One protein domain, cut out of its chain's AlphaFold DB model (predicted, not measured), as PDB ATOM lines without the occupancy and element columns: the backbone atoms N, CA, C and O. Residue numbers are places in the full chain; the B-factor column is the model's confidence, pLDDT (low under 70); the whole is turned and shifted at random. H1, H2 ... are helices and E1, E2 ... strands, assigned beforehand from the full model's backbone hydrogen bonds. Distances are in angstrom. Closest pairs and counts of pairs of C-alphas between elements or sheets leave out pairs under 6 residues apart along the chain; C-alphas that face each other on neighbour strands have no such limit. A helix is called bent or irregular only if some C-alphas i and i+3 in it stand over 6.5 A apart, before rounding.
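AT A GLANCE: This is residues 5 to 97 of the 296 residues of an uncharacterized protein of bacterium (UniProt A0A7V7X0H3). A long, narrow ribbon of two antiparallel strands, E2 and E3, joins two ends of a rod: at one end lie the short helix H3 and the loops of residues 53 to 73, at the other a loose group made by the small strand pair E1 and E4 with H2 near E1. H1, residues 16 to 21, sticks out from this group, and H4 ends the rod beyond E4. The printed part has 93 residues, with four named helices and four named strands in the order E1 H1 H2 E2 H3 E3 E4 H4; the class is mixed, helices and strands, and the two sheets, E1 - E4 and E2 - E3, are each antiparallel. The whole is only just loose, close to extended, with a radius of gyration of the C-alphas of 18.4 A and spans of 57 by 25 by 20 A.

IN THESE COORDINATES: E1 is residues 11 to 13, beginning at C-alpha 11 at (164.428, 330.061, 234.077). H1, residues 16 to 21, is irregular: C-alphas 17 and 20 are 7.0 A apart. H2, residues 27 to 33, is neither bent nor irregular, but only just: C-alphas 30 and 33 are 6.2 A apart. E2, residues 41 to 48, is 22.6 A long and ends at (143.520, 332.415, 259.834). H3 is residues 49 to 52. E3, residues 74 to 81, is 22.0 A long, and E4 is residues 83 to 85. H4, residues 88 to 97, is 14.5 A long and ends at (173.944, 337.033, 224.314).

HOW THE PARTS SIT: E2 and E3 are antiparallel at 158 degrees; N 43 and O 79 are 2.9 A apart and N 79 and O 43 3.0 A, within hydrogen-bond range. At one end of this pair, the closest C-alphas of H3 and E3 are those of His 49 and Phe 74, 6.6 A. At the other, E3 runs on into E4 across a break of 1 residue, at 8 degrees. E4 is the antiparallel neighbour of E1 at 151 degrees, with N 12 and O 84 2.9 A apart. Residues 11 to 12 of E1 also pair, antiparallel, with residues 24 to 25. The closest C-alphas of E1 and H2 are those of Phe 11 and Val 27, 6.9 A; those of E4 and H4 are Lys 85 and Tyr 91, 7.3 A. H1 and H2 are apart. Every O i to N i+4 pair is within hydrogen-bond range in H2 and H4; in H1 0 of 2 are, beside 2 of 3 O i to N i+3 pairs, and H3 is too short for an O i to N i+4 pair.

THE WHOLE: The two C-alphas farthest apart are those of Tyr 58 and Asp 96, 56.8 A. The printed part has no cut. The link from H3 to E3, 21 residues, is long. The mean pLDDT of the printed part is 85.0; residues 20 to 21 are under 70.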
ATOM      1  N   TYR A   5     164.760 337.867 225.353       94.81
ATOM      2  CA  TYR A   5     163.614 338.024 226.247       94.81
ATOM      3  C   TYR A   5     162.517 336.961 226.070       94.81
ATOM      4  O   TYR A   5     161.725 336.742 226.999       94.81
ATOM      5  N   LYS A   6     162.456 336.280 224.917       91.12
ATOM      6  CA  LYS A   6     161.491 335.198 224.665       91.12
ATOM      7  C   LYS A   6     161.939 333.836 225.186       91.12
ATOM      8  O   LYS A   6     161.075 332.969 225.330       91.12
ATOM      9  N   ARG A   7     163.230 333.641 225.477       89.50
ATOM     10  CA  ARG A   7     163.765 332.353 225.940       89.50
ATOM     11  C   ARG A   7     163.052 331.874 227.195       89.50
ATOM     12  O   ARG A   7     162.747 332.668 228.084       89.50
ATOM     13  N   GLN A   8     162.769 330.576 227.241       88.62
ATOM     14  CA  GLN A   8     162.060 329.907 228.340       88.62
ATOM     15  C   GLN A   8     162.902 328.809 228.996       88.62
ATOM     16  O   GLN A   8     162.534 328.299 230.047       88.62
ATOM     17  N   ASP A   9     164.030 328.461 228.390       87.31
ATOM     18  CA  ASP A   9     164.972 327.436 228.830       87.31
ATOM     19  C   ASP A   9     165.919 327.921 229.940       87.31
ATOM     20  O   ASP A   9     166.527 327.110 230.628       87.31
ATOM     21  N   ILE A  10     165.994 329.236 230.164       89.56
ATOM     22  CA  ILE A  10     166.887 329.848 231.156       89.56
ATOM     23  C   ILE A  10     166.348 329.750 232.583       89.56
ATOM     24  O   ILE A  10     167.117 329.566 233.524       89.56
ATOM     25  N   PHE A  11     165.035 329.909 232.761       89.06
ATOM     26  CA  PHE A  11     164.428 330.061 234.077       89.06
ATOM     27  C   PHE A  11     163.265 329.094 234.279       89.06
ATOM     28  O   PHE A  11     162.336 329.019 233.470       89.06
ATOM     29  N   ARG A  12     163.262 328.421 235.433       86.44
ATOM     30  CA  ARG A  12     162.122 327.638 235.917       86.44
ATOM     31  C   ARG A  12     161.622 328.178 237.248       86.44
ATOM     32  O   ARG A  12     162.397 328.496 238.149       86.44
ATOM     33  N   CYS A  13     160.303 328.263 237.377       84.00
ATOM     34  CA  CYS A  13     159.632 328.764 238.567       84.00
ATOM     35  C   CYS A  13     158.589 327.759 239.055       84.00
ATOM     36  O   CYS A  13     157.594 327.497 238.378       84.00
ATOM     37  N   THR A  14     158.759 327.270 240.282       82.06
ATOM     38  CA  THR A  14     157.869 326.280 240.909       82.06
ATOM     39  C   THR A  14     156.494 326.832 241.284       82.06
ATOM     40  O   THR A  14     155.704 326.118 241.885       82.06
ATOM     41  N   HIS A  15     156.175 328.094 240.968       80.25
ATOM     42  CA  HIS A  15     154.866 328.683 241.257       80.25
ATOM     43  C   HIS A  15     153.731 327.924 240.546       80.25
ATOM     44  O   HIS A  15     153.821 327.665 239.347       80.25
ATOM     45  N   ASP A  16     152.633 327.636 241.252       77.00
ATOM     46  CA  ASP A  16     151.536 326.788 240.742       77.00
ATOM     47  C   ASP A  16     150.871 327.403 239.500       77.00
ATOM     48  O   ASP A  16     150.503 326.708 238.556       77.00
ATOM     49  N   ALA A  17     150.823 328.739 239.442       74.94
ATOM     50  CA  ALA A  17     150.376 329.486 238.261       74.94
ATOM     51  C   ALA A  17     151.193 329.197 236.981       74.94
ATOM     52  O   ALA A  17     150.702 329.450 235.884       74.94
ATOM     53  N   HIS A  18     152.420 328.679 237.102       76.75
ATOM     54  CA  HIS A  18     153.274 328.283 235.978       76.75
ATOM     55  C   HIS A  18     153.228 326.772 235.695       76.75
ATOM     56  O   HIS A  18     153.768 326.331 234.681       76.75
ATOM     57  N   GLY A  19     152.550 325.976 236.531       70.12
ATOM     58  CA  GLY A  19     152.467 324.520 236.370       70.12
ATOM     59  C   GLY A  19     151.846 324.097 235.036       70.12
ATOM     60  O   GLY A  19     152.288 323.131 234.426       70.12
ATOM     61  N   GLN A  20     150.907 324.890 234.500       69.12
ATOM     62  CA  GLN A  20     150.300 324.634 233.184       69.12
ATOM     63  C   GLN A  20     151.289 324.703 232.008       69.12
ATOM     64  O   GLN A  20     150.950 324.271 230.913       69.12
ATOM     65  N   ARG A  21     152.488 325.261 232.215       65.50
ATOM     66  CA  ARG A  21     153.549 325.387 231.207       65.50
ATOM     67  C   ARG A  21     154.818 324.637 231.618       65.50
ATOM     68  O   ARG A  21     155.914 325.073 231.289       65.50
ATOM     69  N   GLY A  22     154.699 323.579 232.425       71.25
ATOM     70  CA  GLY A  22     155.857 322.809 232.894       71.25
ATOM     71  C   GLY A  22     156.848 323.627 233.728       71.25
ATOM     72  O   GLY A  22     158.035 323.323 233.737       71.25
ATOM     73  N   HIS A  23     156.373 324.685 234.399       81.31
ATOM     74  CA  HIS A  23     157.177 325.614 235.203       81.31
ATOM     75  C   HIS A  23     158.205 326.461 234.438       81.31
ATOM     76  O   HIS A  23     158.953 327.210 235.071       81.31
ATOM     77  N   TYR A  24     158.214 326.421 233.104       82.88
ATOM     78  CA  TYR A  24     159.041 327.305 232.288       82.88
ATOM     79  C   TYR A  24     158.488 328.733 232.291       82.88
ATOM     80  O   TYR A  24     157.283 328.964 232.131       82.88
ATOM     81  N   VAL A  25     159.375 329.711 232.469       85.06
ATOM     82  CA  VAL A  25     159.030 331.137 232.467       85.06
ATOM     83  C   VAL A  25     159.970 331.895 231.546       85.06
ATOM     84  O   VAL A  25     161.162 331.610 231.491       85.06
ATOM     85  N   SER A  26     159.438 332.871 230.807       89.56
ATOM     86  CA  SER A  26     160.285 333.639 229.898       89.56
ATOM     87  C   SER A  26     161.245 334.557 230.653       89.56
ATOM     88  O   SER A  26     160.930 335.055 231.743       89.56
ATOM     89  N   VAL A  27     162.390 334.842 230.036       91.62
ATOM     90  CA  VAL A  27     163.368 335.824 230.524       91.62
ATOM     91  C   VAL A  27     162.696 337.173 230.790       91.62
ATOM     92  O   VAL A  27     162.804 337.698 231.898       91.62
ATOM     93  N   PHE A  28     161.878 337.677 229.852       91.94
ATOM     94  CA  PHE A  28     161.143 338.935 230.039       91.94
ATOM     95  C   PHE A  28     160.262 338.942 231.291       91.94
ATOM     96  O   PHE A  28     160.210 339.921 232.041       91.94
ATOM     97  N   HIS A  29     159.526 337.846 231.510       87.12
ATOM     98  CA  HIS A  29     158.614 337.738 232.641       87.12
ATOM     99  C   HIS A  29     159.376 337.813 233.963       87.12
ATOM    100  O   HIS A  29     158.959 338.524 234.877       87.12
ATOM    101  N   THR A  30     160.500 337.110 234.033       88.44
ATOM    102  CA  THR A  30     161.341 337.005 235.223       88.44
ATOM    103  C   THR A  30     162.049 338.325 235.530       88.44
ATOM    104  O   THR A  30     161.970 338.817 236.657       88.44
ATOM    105  N   MET A  31     162.691 338.927 234.526       90.31
ATOM    106  CA  MET A  31     163.568 340.087 234.711       90.31
ATOM    107  C   MET A  31     162.814 341.421 234.707       90.31
ATOM    108  O   MET A  31     163.066 342.254 235.571       90.31
ATOM    109  N   HIS A  32     161.829 341.617 233.822       89.06
ATOM    110  CA  HIS A  32     161.170 342.925 233.663       89.06
ATOM    111  C   HIS A  32     159.776 342.986 234.283       89.06
ATOM    112  O   HIS A  32     159.421 344.000 234.889       89.06
ATOM    113  N   ARG A  33     158.976 341.916 234.156       85.75
ATOM    114  CA  ARG A  33     157.569 341.933 234.598       85.75
ATOM    115  C   ARG A  33     157.393 341.630 236.081       85.75
ATOM    116  O   ARG A  33     156.675 342.350 236.765       85.75
ATOM    117  N   LYS A  34     157.980 340.535 236.565       84.25
ATOM    118  CA  LYS A  34     157.926 340.131 237.978       84.25
ATOM    119  C   LYS A  34     159.123 340.606 238.778       84.25
ATOM    120  O   LYS A  34     158.986 340.717 239.990       84.25
ATOM    121  N   ARG A  35     160.245 340.896 238.109       87.06
ATOM    122  CA  ARG A  35     161.500 341.332 238.742       87.06
ATOM    123  C   ARG A  35     161.905 340.393 239.881       87.06
ATOM    124  O   ARG A  35     162.290 340.824 240.959       87.06
ATOM    125  N   CYS A  36     161.741 339.094 239.645       84.50
ATOM    126  CA  CYS A  36     162.040 338.052 240.621       84.50
ATOM    127  C   CYS A  36     163.467 337.517 240.489       84.50
ATOM    128  O   CYS A  36     163.910 336.713 241.298       84.50
ATOM    129  N   PHE A  37     164.210 337.952 239.478       83.81
ATOM    130  CA  PHE A  37     165.636 337.679 239.385       83.81
ATOM    131  C   PHE A  37     166.430 338.548 240.389       83.81
ATOM    132  O   PHE A  37     166.089 339.720 240.542       83.81
ATOM    133  N   PRO A  38     167.493 338.030 241.048       80.69
ATOM    134  CA  PRO A  38     168.033 336.667 240.949       80.69
ATOM    135  C   PRO A  38     167.442 335.657 241.945       80.69
ATOM    136  O   PRO A  38     167.584 334.456 241.737       80.69
ATOM    137  N   ASN A  39     166.792 336.124 243.012       79.50
ATOM    138  CA  ASN A  39     166.523 335.313 244.209       79.50
ATOM    139  C   ASN A  39     165.176 334.567 244.193       79.50
ATOM    140  O   ASN A  39     164.874 333.799 245.104       79.50
ATOM    141  N   GLY A  40     164.354 334.782 243.171       81.81
ATOM    142  CA  GLY A  40     162.988 334.284 243.089       81.81
ATOM    143  C   GLY A  40     161.949 335.262 243.640       81.81
ATOM    144  O   GLY A  40     162.212 336.435 243.904       81.81
ATOM    145  N   CYS A  41     160.714 334.782 243.769       81.12
ATOM    146  CA  CYS A  41     159.597 335.582 244.266       81.12
ATOM    147  C   CYS A  41     159.402 335.341 245.766       81.12
ATOM    148  O   CYS A  41     159.305 334.192 246.202       81.12
ATOM    149  N   THR A  42     159.257 336.419 246.533       79.56
ATOM    150  CA  THR A  42     158.775 336.357 247.916       79.56
ATOM    151  C   THR A  42     157.262 336.526 247.934       79.56
ATOM    152  O   THR A  42     156.734 337.453 247.319       79.56
ATOM    153  N   TYR A  43     156.574 335.653 248.656       77.44
ATOM    154  CA  TYR A  43     155.135 335.718 248.864       77.44
ATOM    155  C   TYR A  43     154.818 335.726 250.353       77.44
ATOM    156  O   TYR A  43     155.544 335.148 251.160       77.44
ATOM    157  N   PHE A  44     153.693 336.351 250.677       80.12
ATOM    158  CA  PHE A  44     153.101 336.348 252.006       80.12
ATOM    159  C   PHE A  44     151.821 335.525 251.937       80.12
ATOM    160  O   PHE A  44     150.922 335.830 251.144       80.12
ATOM    161  N   ARG A  45     151.758 334.437 252.706       81.88
ATOM    162  CA  ARG A  45     150.545 333.638 252.852       81.88
ATOM    163  C   ARG A  45     149.888 333.998 254.168       81.88
ATOM    164  O   ARG A  45     150.284 333.539 255.231       81.88
ATOM    165  N   TRP A  46     148.825 334.772 254.043       88.25
ATOM    166  CA  TRP A  46     147.957 335.128 255.148       88.25
ATOM    167  C   TRP A  46     147.009 333.977 255.468       88.25
ATOM    168  O   TRP A  46     146.194 333.581 254.630       88.25
ATOM    169  N   LYS A  47     147.106 333.447 256.685       88.88
ATOM    170  CA  LYS A  47     146.236 332.387 257.199       88.88
ATOM    171  C   LYS A  47     145.447 332.886 258.399       88.88
ATOM    172  O   LYS A  47     145.860 333.784 259.127       88.88
ATOM    173  N   CYS A  48     144.282 332.283 258.602       90.69
ATOM    174  CA  CYS A  48     143.520 332.415 259.834       90.69
ATOM    175  C   CYS A  48     143.212 331.010 260.332       90.69
ATOM    176  O   CYS A  48     142.476 330.280 259.664       90.69
ATOM    177  N   HIS A  49     143.748 330.645 261.496       90.12
ATOM    178  CA  HIS A  49     143.594 329.300 262.049       90.12
ATOM    179  C   HIS A  49     142.124 328.899 262.207       90.12
ATOM    180  O   HIS A  49     141.761 327.770 261.891       90.12
ATOM    181  N   GLU A  50     141.256 329.820 262.632       91.56
ATOM    182  CA  GLU A  50     139.822 329.537 262.779       91.56
ATOM    183  C   GLU A  50     139.160 329.237 261.425       91.56
ATOM    184  O   GLU A  50     138.430 328.254 261.295       91.56
ATOM    185  N   LEU A  51     139.460 330.032 260.390       89.31
ATOM    186  CA  LEU A  51     138.876 329.839 259.058       89.31
ATOM    187  C   LEU A  51     139.387 328.560 258.379       89.31
ATOM    188  O   LEU A  51     138.603 327.875 257.725       89.31
ATOM    189  N   GLU A  52     140.663 328.197 258.558       89.75
ATOM    190  CA  GLU A  52     141.204 326.927 258.043       89.75
ATOM    191  C   GLU A  52     140.486 325.710 258.645       89.75
ATOM    192  O   GLU A  52     140.201 324.746 257.935       89.75
ATOM    193  N   HIS A  53     140.084 325.789 259.917       91.75
ATOM    194  CA  HIS A  53     139.292 324.755 260.594       91.75
ATOM    195  C   HIS A  53     137.777 324.888 260.352       91.75
ATOM    196  O   HIS A  53     136.980 324.285 261.073       91.75
ATOM    197  N   ARG A  54     137.359 325.672 259.345       88.81
ATOM    198  CA  ARG A  54     135.952 325.954 258.996       88.81
ATOM    199  C   ARG A  54     135.127 326.541 260.153       88.81
ATOM    200  O   ARG A  54     133.901 326.416 260.167       88.81
ATOM    201  N   ARG A  55     135.776 327.194 261.119       91.69
ATOM    202  CA  ARG A  55     135.123 327.932 262.208       91.69
ATOM    203  C   ARG A  55     134.921 329.389 261.804       91.69
ATOM    204  O   ARG A  55     135.587 329.911 260.914       91.69
ATOM    205  N   LYS A  56     133.975 330.065 262.457       89.88
ATOM    206  CA  LYS A  56     133.718 331.490 262.215       89.88
ATOM    207  C   LYS A  56     134.828 332.335 262.840       89.88
ATOM    208  O   LYS A  56     135.199 332.122 263.990       89.88
ATOM    209  N   CYS A  57     135.318 333.335 262.111       90.44
ATOM    210  CA  CYS A  57     136.214 334.334 262.685       90.44
ATOM    211  C   CYS A  57     135.470 335.139 263.761       90.44
ATOM    212  O   CYS A  57     134.375 335.638 263.508       90.44
ATOM    213  N   TYR A  58     136.080 335.340 264.931       88.69
ATOM    214  CA  TYR A  58     135.472 336.135 266.007       88.69
ATOM    215  C   TYR A  58     135.253 337.609 265.626       88.69
ATOM    216  O   TYR A  58     134.373 338.265 266.173       88.69
ATOM    217  N   ARG A  59     136.035 338.128 264.668       87.56
ATOM    218  CA  ARG A  59     135.858 339.470 264.087       87.56
ATOM    219  C   ARG A  59     134.789 339.505 262.982       87.56
ATOM    220  O   ARG A  59     134.621 340.529 262.335       87.56
ATOM    221  N   GLY A  60     134.110 338.385 262.717       88.31
ATOM    222  CA  GLY A  60     133.052 338.275 261.708       88.31
ATOM    223  C   GLY A  60     133.534 338.159 260.258       88.31
ATOM    224  O   GLY A  60     132.707 338.087 259.354       88.31
ATOM    225  N   TYR A  61     134.844 338.118 260.004       87.75
ATOM    226  CA  TYR A  61     135.374 338.017 258.641       87.75
ATOM    227  C   TYR A  61     135.209 336.612 258.047       87.75
ATOM    228  O   TYR A  61     135.421 335.606 258.725       87.75
ATOM    229  N   SER A  62     134.879 336.548 256.754       85.75
ATOM    230  CA  SER A  62     134.773 335.304 255.976       85.75
ATOM    231  C   SER A  62     136.067 334.914 255.253       85.75
ATOM    232  O   SER A  62     136.174 333.808 254.731       85.75
ATOM    233  N   HIS A  63     137.050 335.812 255.212       85.50
ATOM    234  CA  HIS A  63     138.343 335.624 254.561       85.50
ATOM    235  C   HIS A  63     139.427 336.418 255.296       85.50
ATOM    236  O   HIS A  63     139.135 337.352 256.045       85.50
ATOM    237  N   VAL A  64     140.686 336.032 255.088       86.62
ATOM    238  CA  VAL A  64     141.842 336.756 255.632       86.62
ATOM    239  C   VAL A  64     142.100 338.003 254.789       86.62
ATOM    240  O   VAL A  64     141.993 337.957 253.565       86.62
ATOM    241  N   GLY A  65     142.443 339.121 255.425       84.44
ATOM    242  CA  GLY A  65     142.668 340.379 254.726       84.44
ATOM    243  C   GLY A  65     143.444 341.399 255.550       84.44
ATOM    244  O   GLY A  65     143.946 341.109 256.632       84.44
ATOM    245  N   LYS A  66     143.500 342.633 255.043       83.69
ATOM    246  CA  LYS A  66     144.314 343.736 255.587       83.69
ATOM    247  C   LYS A  66     144.039 344.119 257.050       83.69
ATOM    248  O   LYS A  66     144.876 344.762 257.665       83.69
ATOM    249  N   ASN A  67     142.892 343.721 257.604       85.88
ATOM    250  CA  ASN A  67     142.500 343.991 258.996       85.88
ATOM    251  C   ASN A  67     142.832 342.829 259.954       85.88
ATOM    252  O   ASN A  67     142.483 342.868 261.136       85.88
ATOM    253  N   CYS A  68     143.437 341.754 259.445       86.44
ATOM    254  CA  CYS A  68     143.846 340.596 260.229       86.44
ATOM    255  C   CYS A  68     145.175 340.756 260.994       86.44
ATOM    256  O   CYS A  68     145.279 340.103 262.035       86.44
ATOM    257  N   PRO A  69     146.147 341.608 260.592       87.81
ATOM    258  CA  PRO A  69     147.327 341.877 261.412       87.81
ATOM    259  C   PRO A  69     146.959 342.255 262.860       87.81
ATOM    260  O   PRO A  69     145.990 342.979 263.105       87.81
ATOM    261  N   GLY A  70     147.690 341.700 263.834       85.38
ATOM    262  CA  GLY A  70     147.412 341.853 265.271       85.38
ATOM    263  C   GLY A  70     146.289 340.959 265.827       85.38
ATOM    264  O   GLY A  70     145.897 341.093 266.984       85.38
ATOM    265  N   CYS A  71     145.718 340.057 265.026       89.50
ATOM    266  CA  CYS A  71     144.811 339.010 265.500       89.50
ATOM    267  C   CYS A  71     145.604 337.800 266.017       89.50
ATOM    268  O   CYS A  71     146.489 337.314 265.325       89.50
ATOM    269  N   LYS A  72     145.229 337.238 267.175       91.75
ATOM    270  CA  LYS A  72     145.900 336.052 267.746       91.75
ATOM    271  C   LYS A  72     145.773 334.769 266.910       91.75
ATOM    272  O   LYS A  72     146.491 333.812 267.151       91.75
ATOM    273  N   TYR A  73     144.818 334.732 265.981       89.31
ATOM    274  CA  TYR A  73     144.583 333.597 265.080       89.31
ATOM    275  C   TYR A  73     145.111 333.845 263.666       89.31
ATOM    276  O   TYR A  73     144.897 333.007 262.793       89.31
ATOM    277  N   PHE A  74     145.701 335.016 263.423       90.88
ATOM    278  CA  PHE A  74     146.289 335.370 262.142       90.88
ATOM    279  C   PHE A  74     147.749 334.942 262.122       90.88
ATOM    280  O   PHE A  74     148.486 335.232 263.061       90.88
ATOM    281  N   ASP A  75     148.134 334.294 261.033       88.94
ATOM    282  CA  ASP A  75     149.510 333.908 260.762       88.94
ATOM    283  C   ASP A  75     149.920 334.463 259.394       88.94
ATOM    284  O   ASP A  75     149.137 334.429 258.435       88.94
ATOM    285  N   ASP A  76     151.132 335.007 259.324       87.25
ATOM    286  CA  ASP A  76     151.732 335.515 258.094       87.25
ATOM    287  C   ASP A  76     152.991 334.711 257.787       87.25
ATOM    288  O   ASP A  76     154.067 334.931 258.347       87.25
ATOM    289  N   GLU A  77     152.840 333.758 256.874       82.94
ATOM    290  CA  GLU A  77     153.938 332.917 256.439       82.94
ATOM    291  C   GLU A  77     154.611 333.545 255.214       82.94
ATOM    292  O   GLU A  77     154.082 333.526 254.094       82.94
ATOM    293  N   LYS A  78     155.815 334.081 255.421       82.75
ATOM    294  CA  LYS A  78     156.691 334.526 254.336       82.75
ATOM    295  C   LYS A  78     157.413 333.320 253.743       82.75
ATOM    296  O   LYS A  78     158.267 332.727 254.395       82.75
ATOM    297  N   PHE A  79     157.144 333.004 252.480       79.75
ATOM    298  CA  PHE A  79     157.870 331.960 251.757       79.75
ATOM    299  C   PHE A  79     158.495 332.512 250.476       79.75
ATOM    300  O   PHE A  79     157.917 333.344 249.772       79.75
ATOM    301  N   THR A  80     159.697 332.032 250.164       76.31
ATOM    302  CA  THR A  80     160.421 332.394 248.940       76.31
ATOM    303  C   THR A  80     160.400 331.199 248.001       76.31
ATOM    304  O   THR A  80     160.815 330.108 248.385       76.31
ATOM    305  N   ARG A  81     159.906 331.382 246.772       77.44
ATOM    306  CA  ARG A  81     160.042 330.364 245.720       77.44
ATOM    307  C   ARG A  81     161.278 330.696 244.893       77.44
ATOM    308  O   ARG A  81     161.264 331.686 244.158       77.44
ATOM    309  N   SER A  82     162.314 329.871 245.026       73.00
ATOM    310  CA  SER A  82     163.579 330.039 244.310       73.00
ATOM    311  C   SER A  82     163.397 329.909 242.800       73.00
ATOM    312  O   SER A  82     162.584 329.122 242.305       73.00
ATOM    313  N   LEU A  83     164.179 330.698 242.074       78.62
ATOM    314  CA  LEU A  83     164.292 330.631 240.629       78.62
ATOM    315  C   LEU A  83     165.392 329.628 240.275       78.62
ATOM    316  O   LEU A  83     166.539 329.812 240.676       78.62
ATOM    317  N   VAL A  84     165.053 328.575 239.537       77.38
ATOM    318  CA  VAL A  84     166.058 327.629 239.037       77.38
ATOM    319  C   VAL A  84     166.592 328.164 237.713       77.38
ATOM    320  O   VAL A  84     165.801 328.531 236.840       77.38
ATOM    321  N   LYS A  85     167.918 328.234 237.592       79.00
ATOM    322  CA  LYS A  85     168.627 328.683 236.387       79.00
ATOM    323  C   LYS A  85     169.043 327.482 235.529       79.00
ATOM    324  O   LYS A  85     169.050 326.352 236.020       79.00
ATOM    325  N   ALA A  86     169.386 327.740 234.268       75.81
ATOM    326  CA  ALA A  86     170.139 326.806 233.431       75.81
ATOM    327  C   ALA A  86     171.496 326.434 234.070       75.81
ATOM    328  O   ALA A  86     171.892 327.026 235.079       75.81
ATOM    329  N   ASP A  87     172.189 325.448 233.492       81.69
ATOM    330  CA  ASP A  87     173.547 325.092 233.913       81.69
ATOM    331  C   ASP A  87     174.513 326.291 233.832       81.69
ATOM    332  O   ASP A  87     174.266 327.275 233.133       81.69
ATOM    333  N   GLU A  88     175.598 326.244 234.605       78.00
ATOM    334  CA  GLU A  88     176.484 327.400 234.796       78.00
ATOM    335  C   GLU A  88     177.127 327.862 233.478       78.00
ATOM    336  O   GLU A  88     177.142 329.055 233.175       78.00
ATOM    337  N   SER A  89     177.553 326.917 232.633       80.94
ATOM    338  CA  SER A  89     178.113 327.205 231.309       80.94
ATOM    339  C   SER A  89     177.102 327.846 230.356       80.94
ATOM    340  O   SER A  89     177.404 328.861 229.730       80.94
ATOM    341  N   GLY A  90     175.893 327.288 230.244       84.31
ATOM    342  CA  GLY A  90     174.850 327.811 229.367       84.31
ATOM    343  C   GLY A  90     174.296 329.143 229.862       84.31
ATOM    344  O   GLY A  90     173.877 329.979 229.062       84.31
ATOM    345  N   TYR A  91     174.340 329.374 231.174       87.00
ATOM    346  CA  TYR A  91     173.926 330.631 231.774       87.00
ATOM    347  C   TYR A  91     174.887 331.785 231.459       87.00
ATOM    348  O   TYR A  91     174.414 332.876 231.150       87.00
ATOM    349  N   HIS A  92     176.204 331.561 231.479       88.69
ATOM    350  CA  HIS A  92     177.174 332.594 231.097       88.69
ATOM    351  C   HIS A  92     177.035 333.007 229.631       88.69
ATOM    352  O   HIS A  92     176.890 334.194 229.354       88.69
ATOM    353  N   VAL A  93     176.949 332.036 228.715       90.75
ATOM    354  CA  VAL A  93     176.698 332.315 227.289       90.75
ATOM    355  C   VAL A  93     175.400 333.103 227.106       90.75
ATOM    356  O   VAL A  93     175.351 334.061 226.345       90.75
ATOM    357  N   PHE A  94     174.344 332.736 227.839       92.50
ATOM    358  CA  PHE A  94     173.092 333.484 227.814       92.50
ATOM    359  C   PHE A  94     173.253 334.939 228.278       92.50
ATOM    360  O   PHE A  94     172.611 335.811 227.701       92.50
ATOM    361  N   LEU A  95     174.056 335.214 229.309       92.44
ATOM    362  CA  LEU A  95     174.263 336.582 229.790       92.44
ATOM    363  C   LEU A  95     174.969 337.451 228.749       92.44
ATOM    364  O   LEU A  95     174.550 338.592 228.559       92.44
ATOM    365  N   ASP A  96     175.967 336.906 228.059       94.50
ATOM    366  CA  ASP A  96     176.664 337.611 226.979       94.50
ATOM    367  C   ASP A  96     175.702 337.882 225.811       94.50
ATOM    368  O   ASP A  96     175.528 339.023 225.387       94.50
ATOM    369  N   GLU A  97     174.955 336.863 225.366       95.69
ATOM    370  CA  GLU A  97     173.944 337.033 224.314       95.69
ATOM    371  C   GLU A  97     172.833 338.025 224.705       95.69
ATOM    372  O   GLU A  97     172.294 338.737 223.851       95.69
TER     373      GLU A  97